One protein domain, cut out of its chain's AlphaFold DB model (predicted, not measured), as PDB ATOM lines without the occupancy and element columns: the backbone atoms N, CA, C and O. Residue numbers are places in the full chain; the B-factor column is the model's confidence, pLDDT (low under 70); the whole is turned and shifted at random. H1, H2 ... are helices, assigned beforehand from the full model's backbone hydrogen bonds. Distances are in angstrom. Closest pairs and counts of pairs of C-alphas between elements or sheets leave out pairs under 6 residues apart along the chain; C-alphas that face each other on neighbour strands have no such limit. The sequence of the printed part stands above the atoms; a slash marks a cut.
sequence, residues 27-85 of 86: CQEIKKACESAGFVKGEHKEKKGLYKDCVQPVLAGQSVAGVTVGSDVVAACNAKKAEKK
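Overview. This is residues 27 to 85 of the 86 residues of an uncharacterized protein of Bdellovibrio sp. NC01 (UniProt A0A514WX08). H1 and H3 cross as the core, with H4 across one end of the pair and small H2 at the other. 59 residues are printed, with four named helices, H1 to H4 in order, and no named strand: all helix. The whole is compact, radius of gyration of the C-alphas 10.9 A, spans 32 by 22 by 16 A.

Along the chain. H1, residues 27 to 36, begins at C-alpha 27 (-14.783, -89.412, -36.322) and measures 14.3 A. H2 is residues 43 to 46, 5.7 A; H3, residues 50 to 59, 12.4 A; H4, residues 71 to 83, 18.6 A, ending at C-alpha 83 (-6.753, -81.859, -43.369).

Arrangement. H1 touches H3, the hub, at a steep tilt of 53 degrees, opposite ways; closest C-alphas Cys 34 and Cys 54, 5.9 A. H2 touches H3 only at the corner, closest C-alphas His 44 and Lys 52, 6.7 A. H4 touches H3 with residues 74 to 78 alone, about perpendicular at 79 degrees; closest C-alphas Leu 59 and Val 74, 5.7 A. H4 touches H1 with residues 73 to 77 alone; closest C-alphas Cys 27 and Cys 77, 4.7 A. Every O i to N i+4 pair is within hydrogen-bond range in H1 and H4, 3 of 6 in H3.

Size, cuts and confidence. The printed part has no cut. The H3 to H4 link is long. Residues 84 to 85 have pLDDT under 70.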
ATOM      1  N   CYS A  27     -13.450 -89.981 -36.571       87.56
ATOM      2  CA  CYS A  27     -14.783 -89.412 -36.322       87.56
ATOM      3  C   CYS A  27     -15.937 -90.435 -36.363       87.56
ATOM      4  O   CYS A  27     -17.027 -90.155 -35.867       87.56
ATOM      5  N   GLN A  28     -15.741 -91.588 -37.003       89.06
ATOM      6  CA  GLN A  28     -16.739 -92.649 -37.098       89.06
ATOM      7  C   GLN A  28     -16.894 -93.384 -35.767       89.06
ATOM      8  O   GLN A  28     -18.010 -93.777 -35.443       89.06
ATOM      9  N   GLU A  29     -15.827 -93.522 -34.979       89.25
ATOM     10  CA  GLU A  29     -15.921 -94.077 -33.625       89.25
ATOM     11  C   GLU A  29     -16.759 -93.179 -32.716       89.25
ATOM     12  O   GLU A  29     -17.692 -93.659 -32.077       89.25
ATOM     13  N   ILE A  30     -16.534 -91.862 -32.766       90.38
ATOM     14  CA  ILE A  30     -17.359 -90.880 -32.043       90.38
ATOM     15  C   ILE A  30     -18.826 -90.996 -32.469       90.38
ATOM     16  O   ILE A  30     -19.723 -91.040 -31.632       90.38
ATOM     17  N   LYS A  31     -19.082 -91.098 -33.780       91.06
ATOM     18  CA  LYS A  31     -20.439 -91.274 -34.308       91.06
ATOM     19  C   LYS A  31     -21.090 -92.561 -33.784       91.06
ATOM     20  O   LYS A  31     -22.228 -92.500 -33.337       91.06
ATOM     21  N   LYS A  32     -20.377 -93.691 -33.790       91.00
ATOM     22  CA  LYS A  32     -20.883 -94.975 -33.274       91.00
ATOM     23  C   LYS A  32     -21.163 -94.927 -31.773       91.00
ATOM     24  O   LYS A  32     -22.169 -95.477 -31.335       91.00
ATOM     25  N   ALA A  33     -20.312 -94.259 -30.996       91.62
ATOM     26  CA  ALA A  33     -20.531 -94.066 -29.566       91.62
ATOM     27  C   ALA A  33     -21.805 -93.243 -29.309       91.62
ATOM     28  O   ALA A  33     -22.639 -93.630 -28.496       91.62
ATOM     29  N   CYS A  34     -22.012 -92.169 -30.075       93.00
ATOM     30  CA  CYS A  34     -23.246 -91.389 -30.032       93.00
ATOM     31  C   CYS A  34     -24.486 -92.206 -30.436       93.00
ATOM     32  O   CYS A  34     -25.512 -92.139 -29.768       93.00
ATOM     33  N   GLU A  35     -24.406 -92.999 -31.505       92.94
ATOM     34  CA  GLU A  35     -25.510 -93.875 -31.925       92.94
ATOM     35  C   GLU A  35     -25.844 -94.911 -30.840       92.94
ATOM     36  O   GLU A  35     -27.014 -95.132 -30.539       92.94
ATOM     37  N   SER A  36     -24.824 -95.475 -30.189       91.94
ATOM     38  CA  SER A  36     -24.988 -96.444 -29.093       91.94
ATOM     39  C   SER A  36     -25.600 -95.820 -27.834       91.94
ATOM     40  O   SER A  36     -26.316 -96.494 -27.102       91.94
ATOM     41  N   ALA A  37     -25.372 -94.526 -27.608       91.31
ATOM     42  CA  ALA A  37     -26.013 -93.754 -26.545       91.31
ATOM     43  C   ALA A  37     -27.455 -93.319 -26.887       91.31
ATOM     44  O   ALA A  37     -28.106 -92.651 -26.086       91.31
ATOM     45  N   GLY A  38     -27.967 -93.691 -28.067       91.94
ATOM     46  CA  GLY A  38     -29.335 -93.405 -28.494       91.94
ATOM     47  C   GLY A  38     -29.511 -92.066 -29.211       91.94
ATOM     48  O   GLY A  38     -30.644 -91.604 -29.353       91.94
ATOM     49  N   PHE A  39     -28.427 -91.434 -29.671       93.94
ATOM     50  CA  PHE A  39     -28.527 -90.255 -30.529       93.94
ATOM     51  C   PHE A  39     -28.756 -90.663 -31.989       93.94
ATOM     52  O   PHE A  39     -28.011 -91.460 -32.558       93.94
ATOM     53  N   VAL A  40     -29.753 -90.056 -32.630       92.06
ATOM     54  CA  VAL A  40     -30.228 -90.431 -33.966       92.06
ATOM     55  C   VAL A  40     -30.063 -89.270 -34.944       92.06
ATOM     56  O   VAL A  40     -30.169 -88.082 -34.613       92.06
ATOM     57  N   LYS A  41     -29.743 -89.592 -36.200       88.50
ATOM     58  CA  LYS A  41     -29.601 -88.583 -37.251       88.50
ATOM     59  C   LYS A  41     -30.963 -87.938 -37.532       88.50
ATOM     60  O   LYS A  41     -31.896 -88.618 -37.930       88.50
ATOM     61  N   GLY A  42     -31.034 -86.614 -37.402       85.00
ATOM     62  CA  GLY A  42     -32.255 -85.839 -37.664       85.00
ATOM     63  C   GLY A  42     -33.083 -85.517 -36.416       85.00
ATOM     64  O   GLY A  42     -33.875 -84.581 -36.457       85.00
ATOM     65  N   GLU A  43     -32.819 -86.167 -35.281       85.25
ATOM     66  CA  GLU A  43     -33.604 -86.008 -34.042       85.25
ATOM     67  C   GLU A  43     -33.113 -84.879 -33.122       85.25
ATOM     68  O   GLU A  43     -33.279 -84.899 -31.905       85.25
ATOM     69  N   HIS A  44     -32.523 -83.832 -33.703       82.50
ATOM     70  CA  HIS A  44     -32.078 -82.665 -32.932       82.50
ATOM     71  C   HIS A  44     -33.241 -81.913 -32.269       82.50
ATOM     72  O   HIS A  44     -33.070 -81.311 -31.213       82.50
ATOM     73  N   LYS A  45     -34.446 -81.970 -32.857       83.19
ATOM     74  CA  LYS A  45     -35.648 -81.338 -32.286       83.19
ATOM     75  C   LYS A  45     -35.978 -81.860 -30.882       83.19
ATOM     76  O   LYS A  45     -36.516 -81.106 -30.081       83.19
ATOM     77  N   GLU A  46     -35.593 -83.097 -30.577       85.69
ATOM     78  CA  GLU A  46     -35.784 -83.733 -29.270       85.69
ATOM     79  C   GLU A  46     -34.490 -83.790 -28.439       85.69
ATOM     80  O   GLU A  46     -34.394 -84.555 -27.483       85.69
ATOM     81  N   LYS A  47     -33.473 -82.986 -28.793       82.75
ATOM     82  CA  LYS A  47     -32.129 -82.990 -28.177       82.75
ATOM     83  C   LYS A  47     -31.395 -84.334 -28.273       82.75
ATOM     84  O   LYS A  47     -30.458 -84.589 -27.520       82.75
ATOM     85  N   LYS A  48     -31.798 -85.191 -29.214       87.56
ATOM     86  CA  LYS A  48     -31.174 -86.490 -29.504       87.56
ATOM     87  C   LYS A  48     -30.497 -86.506 -30.869       87.56
ATOM     88  O   LYS A  48     -30.248 -87.558 -31.447       87.56
ATOM     89  N   GLY A  49     -30.175 -85.338 -31.410       91.56
ATOM     90  CA  GLY A  49     -29.529 -85.203 -32.700       91.56
ATOM     91  C   GLY A  49     -28.106 -85.736 -32.662       91.56
ATOM     92  O   GLY A  49     -27.232 -85.159 -32.020       91.56
ATOM     93  N   LEU A  50     -27.849 -86.771 -33.463       91.69
ATOM     94  CA  LEU A  50     -26.545 -87.428 -33.582       91.69
ATOM     95  C   LEU A  50     -25.380 -86.446 -33.701       91.69
ATOM     96  O   LEU A  50     -24.384 -86.567 -32.996       91.69
ATOM     97  N   TYR A  51     -25.505 -85.449 -34.579       89.88
ATOM     98  CA  TYR A  51     -24.418 -84.504 -34.792       89.88
ATOM     99  C   TYR A  51     -24.414 -83.349 -33.786       89.88
ATOM    100  O   TYR A  51     -23.426 -83.160 -33.089       89.88
ATOM    101  N   LYS A  52     -25.498 -82.564 -33.712       90.88
ATOM    102  CA  LYS A  52     -25.522 -81.328 -32.914       90.88
ATOM    103  C   LYS A  52     -25.495 -81.567 -31.405       90.88
ATOM    104  O   LYS A  52     -24.876 -80.773 -30.710       90.88
ATOM    105  N   ASP A  53     -26.137 -82.632 -30.928       91.50
ATOM    106  CA  ASP A  53     -26.292 -82.886 -29.490       91.50
ATOM    107  C   ASP A  53     -25.258 -83.873 -28.942       91.50
ATOM    108  O   ASP A  53     -25.045 -83.908 -27.735       91.50
ATOM    109  N   CYS A  54     -24.584 -84.641 -29.808       93.25
ATOM    110  CA  CYS A  54     -23.543 -85.576 -29.382       93.25
ATOM    111  C   CYS A  54     -22.186 -85.347 -30.052       93.25
ATOM    112  O   CYS A  54     -21.236 -84.941 -29.388       93.25
ATOM    113  N   VAL A  55     -22.061 -85.560 -31.366       92.00
ATOM    114  CA  VAL A  55     -20.741 -85.512 -32.027       92.00
ATOM    115  C   VAL A  55     -20.077 -84.137 -31.879       92.00
ATOM    116  O   VAL A  55     -18.885 -84.055 -31.608       92.00
ATOM    117  N   GLN A  56     -20.826 -83.050 -32.051       91.88
ATOM    118  CA  GLN A  56     -20.306 -81.688 -31.952       91.88
ATOM    119  C   GLN A  56     -19.783 -81.348 -30.542       91.88
ATOM    120  O   GLN A  56     -18.629 -80.923 -30.464       91.88
ATOM    121  N   PRO A  57     -20.549 -81.532 -29.445       92.44
ATOM    122  CA  PRO A  57     -20.034 -81.299 -28.096       92.44
ATOM    123  C   PRO A  57     -18.871 -82.233 -27.732       92.44
ATOM    124  O   PRO A  57     -17.886 -81.758 -27.174       92.44
ATOM    125  N   VAL A  58     -18.906 -83.514 -28.127       92.62
ATOM    126  CA  VAL A  58     -17.775 -84.442 -27.902       92.62
ATOM    127  C   VAL A  58     -16.501 -83.942 -28.585       92.62
ATOM    128  O   VAL A  58     -15.432 -83.930 -27.981       92.62
ATOM    129  N   LEU A  59     -16.601 -83.458 -29.827       90.81
ATOM    130  CA  LEU A  59     -15.456 -82.877 -30.536       90.81
ATOM    131  C   LEU A  59     -14.949 -81.569 -29.926       90.81
ATOM    132  O   LEU A  59     -13.774 -81.245 -30.099       90.81
ATOM    133  N   ALA A  60     -15.816 -80.837 -29.227       90.56
ATOM    134  CA  ALA A  60     -15.462 -79.655 -28.449       90.56
ATOM    135  C   ALA A  60     -14.864 -80.000 -27.069       90.56
ATOM    136  O   ALA A  60     -14.546 -79.093 -26.304       90.56
ATOM    137  N   GLY A  61     -14.707 -81.290 -26.745       88.00
ATOM    138  CA  GLY A  61     -14.180 -81.760 -25.462       88.00
ATOM    139  C   GLY A  61     -15.219 -81.800 -24.340       88.00
ATOM    140  O   GLY A  61     -14.859 -81.955 -23.176       88.00
ATOM    141  N   GLN A  62     -16.505 -81.658 -24.661       89.38
ATOM    142  CA  GLN A  62     -17.583 -81.774 -23.685       89.38
ATOM    143  C   GLN A  62     -17.968 -83.242 -23.493       89.38
ATOM    144  O   GLN A  62     -18.034 -84.019 -24.444       89.38
ATOM    145  N   SER A  63     -18.268 -83.614 -22.250       87.81
ATOM    146  CA  SER A  63     -18.814 -84.938 -21.944       87.81
ATOM    147  C   SER A  63     -20.301 -84.988 -22.283       87.81
ATOM    148  O   SER A  63     -21.054 -84.082 -21.925       87.81
ATOM    149  N   VAL A  64     -20.726 -86.058 -22.949       89.75
ATOM    150  CA  VAL A  64     -22.129 -86.317 -23.288       89.75
ATOM    151  C   VAL A  64     -22.579 -87.565 -22.535       89.75
ATOM    152  O   VAL A  64     -21.857 -88.557 -22.478       89.75
ATOM    153  N   ALA A  65     -23.760 -87.510 -21.920       89.19
ATOM    154  CA  ALA A  65     -24.277 -88.616 -21.119       89.19
ATOM    155  C   ALA A  65     -24.382 -89.904 -21.955       89.19
ATOM    156  O   ALA A  65     -24.907 -89.888 -23.067       89.19
ATOM    157  N   GLY A  66     -23.869 -91.014 -21.416       87.88
ATOM    158  CA  GLY A  66     -23.860 -92.316 -22.095       87.88
ATOM    159  C   GLY A  66     -22.814 -92.461 -23.206       87.88
ATOM    160  O   GLY A  66     -22.740 -93.518 -23.823       87.88
ATOM    161  N   VAL A  67     -21.994 -91.435 -23.456       90.75
ATOM    162  CA  VAL A  67     -20.992 -91.431 -24.525       90.75
ATOM    163  C   VAL A  67     -19.605 -91.394 -23.906       90.75
ATOM    164  O   VAL A  67     -19.223 -90.430 -23.244       90.75
ATOM    165  N   THR A  68     -18.830 -92.445 -24.144       89.44
ATOM    166  CA  THR A  68     -17.437 -92.537 -23.707       89.44
ATOM    167  C   THR A  68     -16.563 -92.727 -24.933       89.44
ATOM    168  O   THR A  68     -16.727 -93.692 -25.674       89.44
ATOM    169  N   VAL A  69     -15.652 -91.783 -25.165       88.31
ATOM    170  CA  VAL A  69     -14.689 -91.842 -26.267       88.31
ATOM    171  C   VAL A  69     -13.333 -91.366 -25.759       88.31
ATOM    172  O   VAL A  69     -13.272 -90.458 -24.929       88.31
ATOM    173  N   GLY A  70     -12.258 -91.980 -26.249       87.00
ATOM    174  CA  GLY A  70     -10.894 -91.574 -25.924       87.00
ATOM    175  C   GLY A  70     -10.584 -90.162 -26.424       87.00
ATOM    176  O   GLY A  70     -11.042 -89.741 -27.492       87.00
ATOM    177  N   SER A  71      -9.800 -89.408 -25.653       85.69
ATOM    178  CA  SER A  71      -9.342 -88.068 -26.046       85.69
ATOM    179  C   SER A  71      -8.435 -88.107 -27.281       85.69
ATOM    180  O   SER A  71      -8.436 -87.172 -28.084       85.69
ATOM    181  N   ASP A  72      -7.722 -89.212 -27.481       86.38
ATOM    182  CA  ASP A  72      -6.951 -89.543 -28.676       86.38
ATOM    183  C   ASP A  72      -7.842 -89.647 -29.926       86.38
ATOM    184  O   ASP A  72      -7.516 -89.064 -30.961       86.38
ATOM    185  N   VAL A  73      -9.019 -90.272 -29.817       88.69
ATOM    186  CA  VAL A  73     -10.000 -90.384 -30.910       88.69
ATOM    187  C   VAL A  73     -10.556 -89.006 -31.287       88.69
ATOM    188  O   VAL A  73     -10.694 -88.678 -32.472       88.69
ATOM    189  N   VAL A  74     -10.833 -88.160 -30.288       89.88
ATOM    190  CA  VAL A  74     -11.272 -86.770 -30.495       89.88
ATOM    191  C   VAL A  74     -10.189 -85.952 -31.204       89.88
ATOM    192  O   VAL A  74     -10.476 -85.281 -32.200       89.88
ATOM    193  N   ALA A  75      -8.938 -86.045 -30.749       89.31
ATOM    194  CA  ALA A  75      -7.803 -85.371 -31.374       89.31
ATOM    195  C   ALA A  75      -7.585 -85.841 -32.823       89.31
ATOM    196  O   ALA A  75      -7.463 -85.012 -33.730       89.31
ATOM    197  N   ALA A  76      -7.624 -87.152 -33.070       88.56
ATOM    198  CA  ALA A  76      -7.479 -87.736 -34.399       88.56
ATOM    199  C   ALA A  76      -8.605 -87.299 -35.351       88.56
ATOM    200  O   ALA A  76      -8.354 -86.983 -36.519       88.56
ATOM    201  N   CYS A  77      -9.849 -87.214 -34.865       89.00
ATOM    202  CA  CYS A  77     -10.965 -86.693 -35.653       89.00
ATOM    203  C   CYS A  77     -10.778 -85.213 -36.011       89.00
ATOM    204  O   CYS A  77     -10.970 -84.828 -37.168       89.00
ATOM    205  N   ASN A  78     -10.375 -84.383 -35.047       87.56
ATOM    206  CA  ASN A  78     -10.133 -82.962 -35.282       87.56
ATOM    207  C   ASN A  78      -8.983 -82.730 -36.277       87.56
ATOM    208  O   ASN A  78      -9.138 -81.920 -37.195       87.56
ATOM    209  N   ALA A  79      -7.893 -83.496 -36.179       88.12
ATOM    210  CA  ALA A  79      -6.788 -83.455 -37.135       88.12
ATOM    211  C   ALA A  79      -7.256 -83.791 -38.562       88.12
ATOM    212  O   ALA A  79      -7.034 -83.012 -39.489       88.12
ATOM    213  N   LYS A  80      -8.016 -84.882 -38.740       84.62
ATOM    214  CA  LYS A  80      -8.574 -85.271 -40.050       84.62
ATOM    215  C   LYS A  80      -9.537 -84.228 -40.624       84.62
ATOM    216  O   LYS A  80      -9.552 -84.003 -41.833       84.62
ATOM    217  N   LYS A  81     -10.338 -83.561 -39.785       80.75
ATOM    218  CA  LYS A  81     -11.207 -82.454 -40.224       80.75
ATOM    219  C   LYS A  81     -10.408 -81.239 -40.700       80.75
ATOM    220  O   LYS A  81     -10.852 -80.576 -41.635       80.75
ATOM    221  N   ALA A  82      -9.270 -80.945 -40.073       80.88
ATOM    222  CA  ALA A  82      -8.383 -79.863 -40.492       80.88
ATOM    223  C   ALA A  82      -7.707 -80.166 -41.840       80.88
ATOM    224  O   ALA A  82      -7.627 -79.279 -42.686       80.88
ATOM    225  N   GLU A  83      -7.309 -81.419 -42.080       76.31
ATOM    226  CA  GLU A  83      -6.753 -81.859 -43.369       76.31
ATOM    227  C   GLU A  83      -7.760 -81.723 -44.522       76.31
ATOM    228  O   GLU A  83      -7.383 -81.297 -45.605       76.31
ATOM    229  N   LYS A  84      -9.049 -82.018 -44.291       67.88
ATOM    230  CA  LYS A  84     -10.108 -81.883 -45.313       67.88
ATOM    231  C   LYS A  84     -10.563 -80.446 -45.595       67.88
ATOM    232  O   LYS A  84     -11.381 -80.244 -46.487       67.88
ATOM    233  N   LYS A  85     -10.125 -79.472 -44.792       60.66
ATOM    234  CA  LYS A  85     -10.442 -78.046 -44.980       60.66
ATOM    235  C   LYS A  85      -9.410 -77.305 -45.839       60.66
ATOM    236  O   LYS A  85      -9.638 -76.131 -46.124       60.66
TER     237      LYS A  85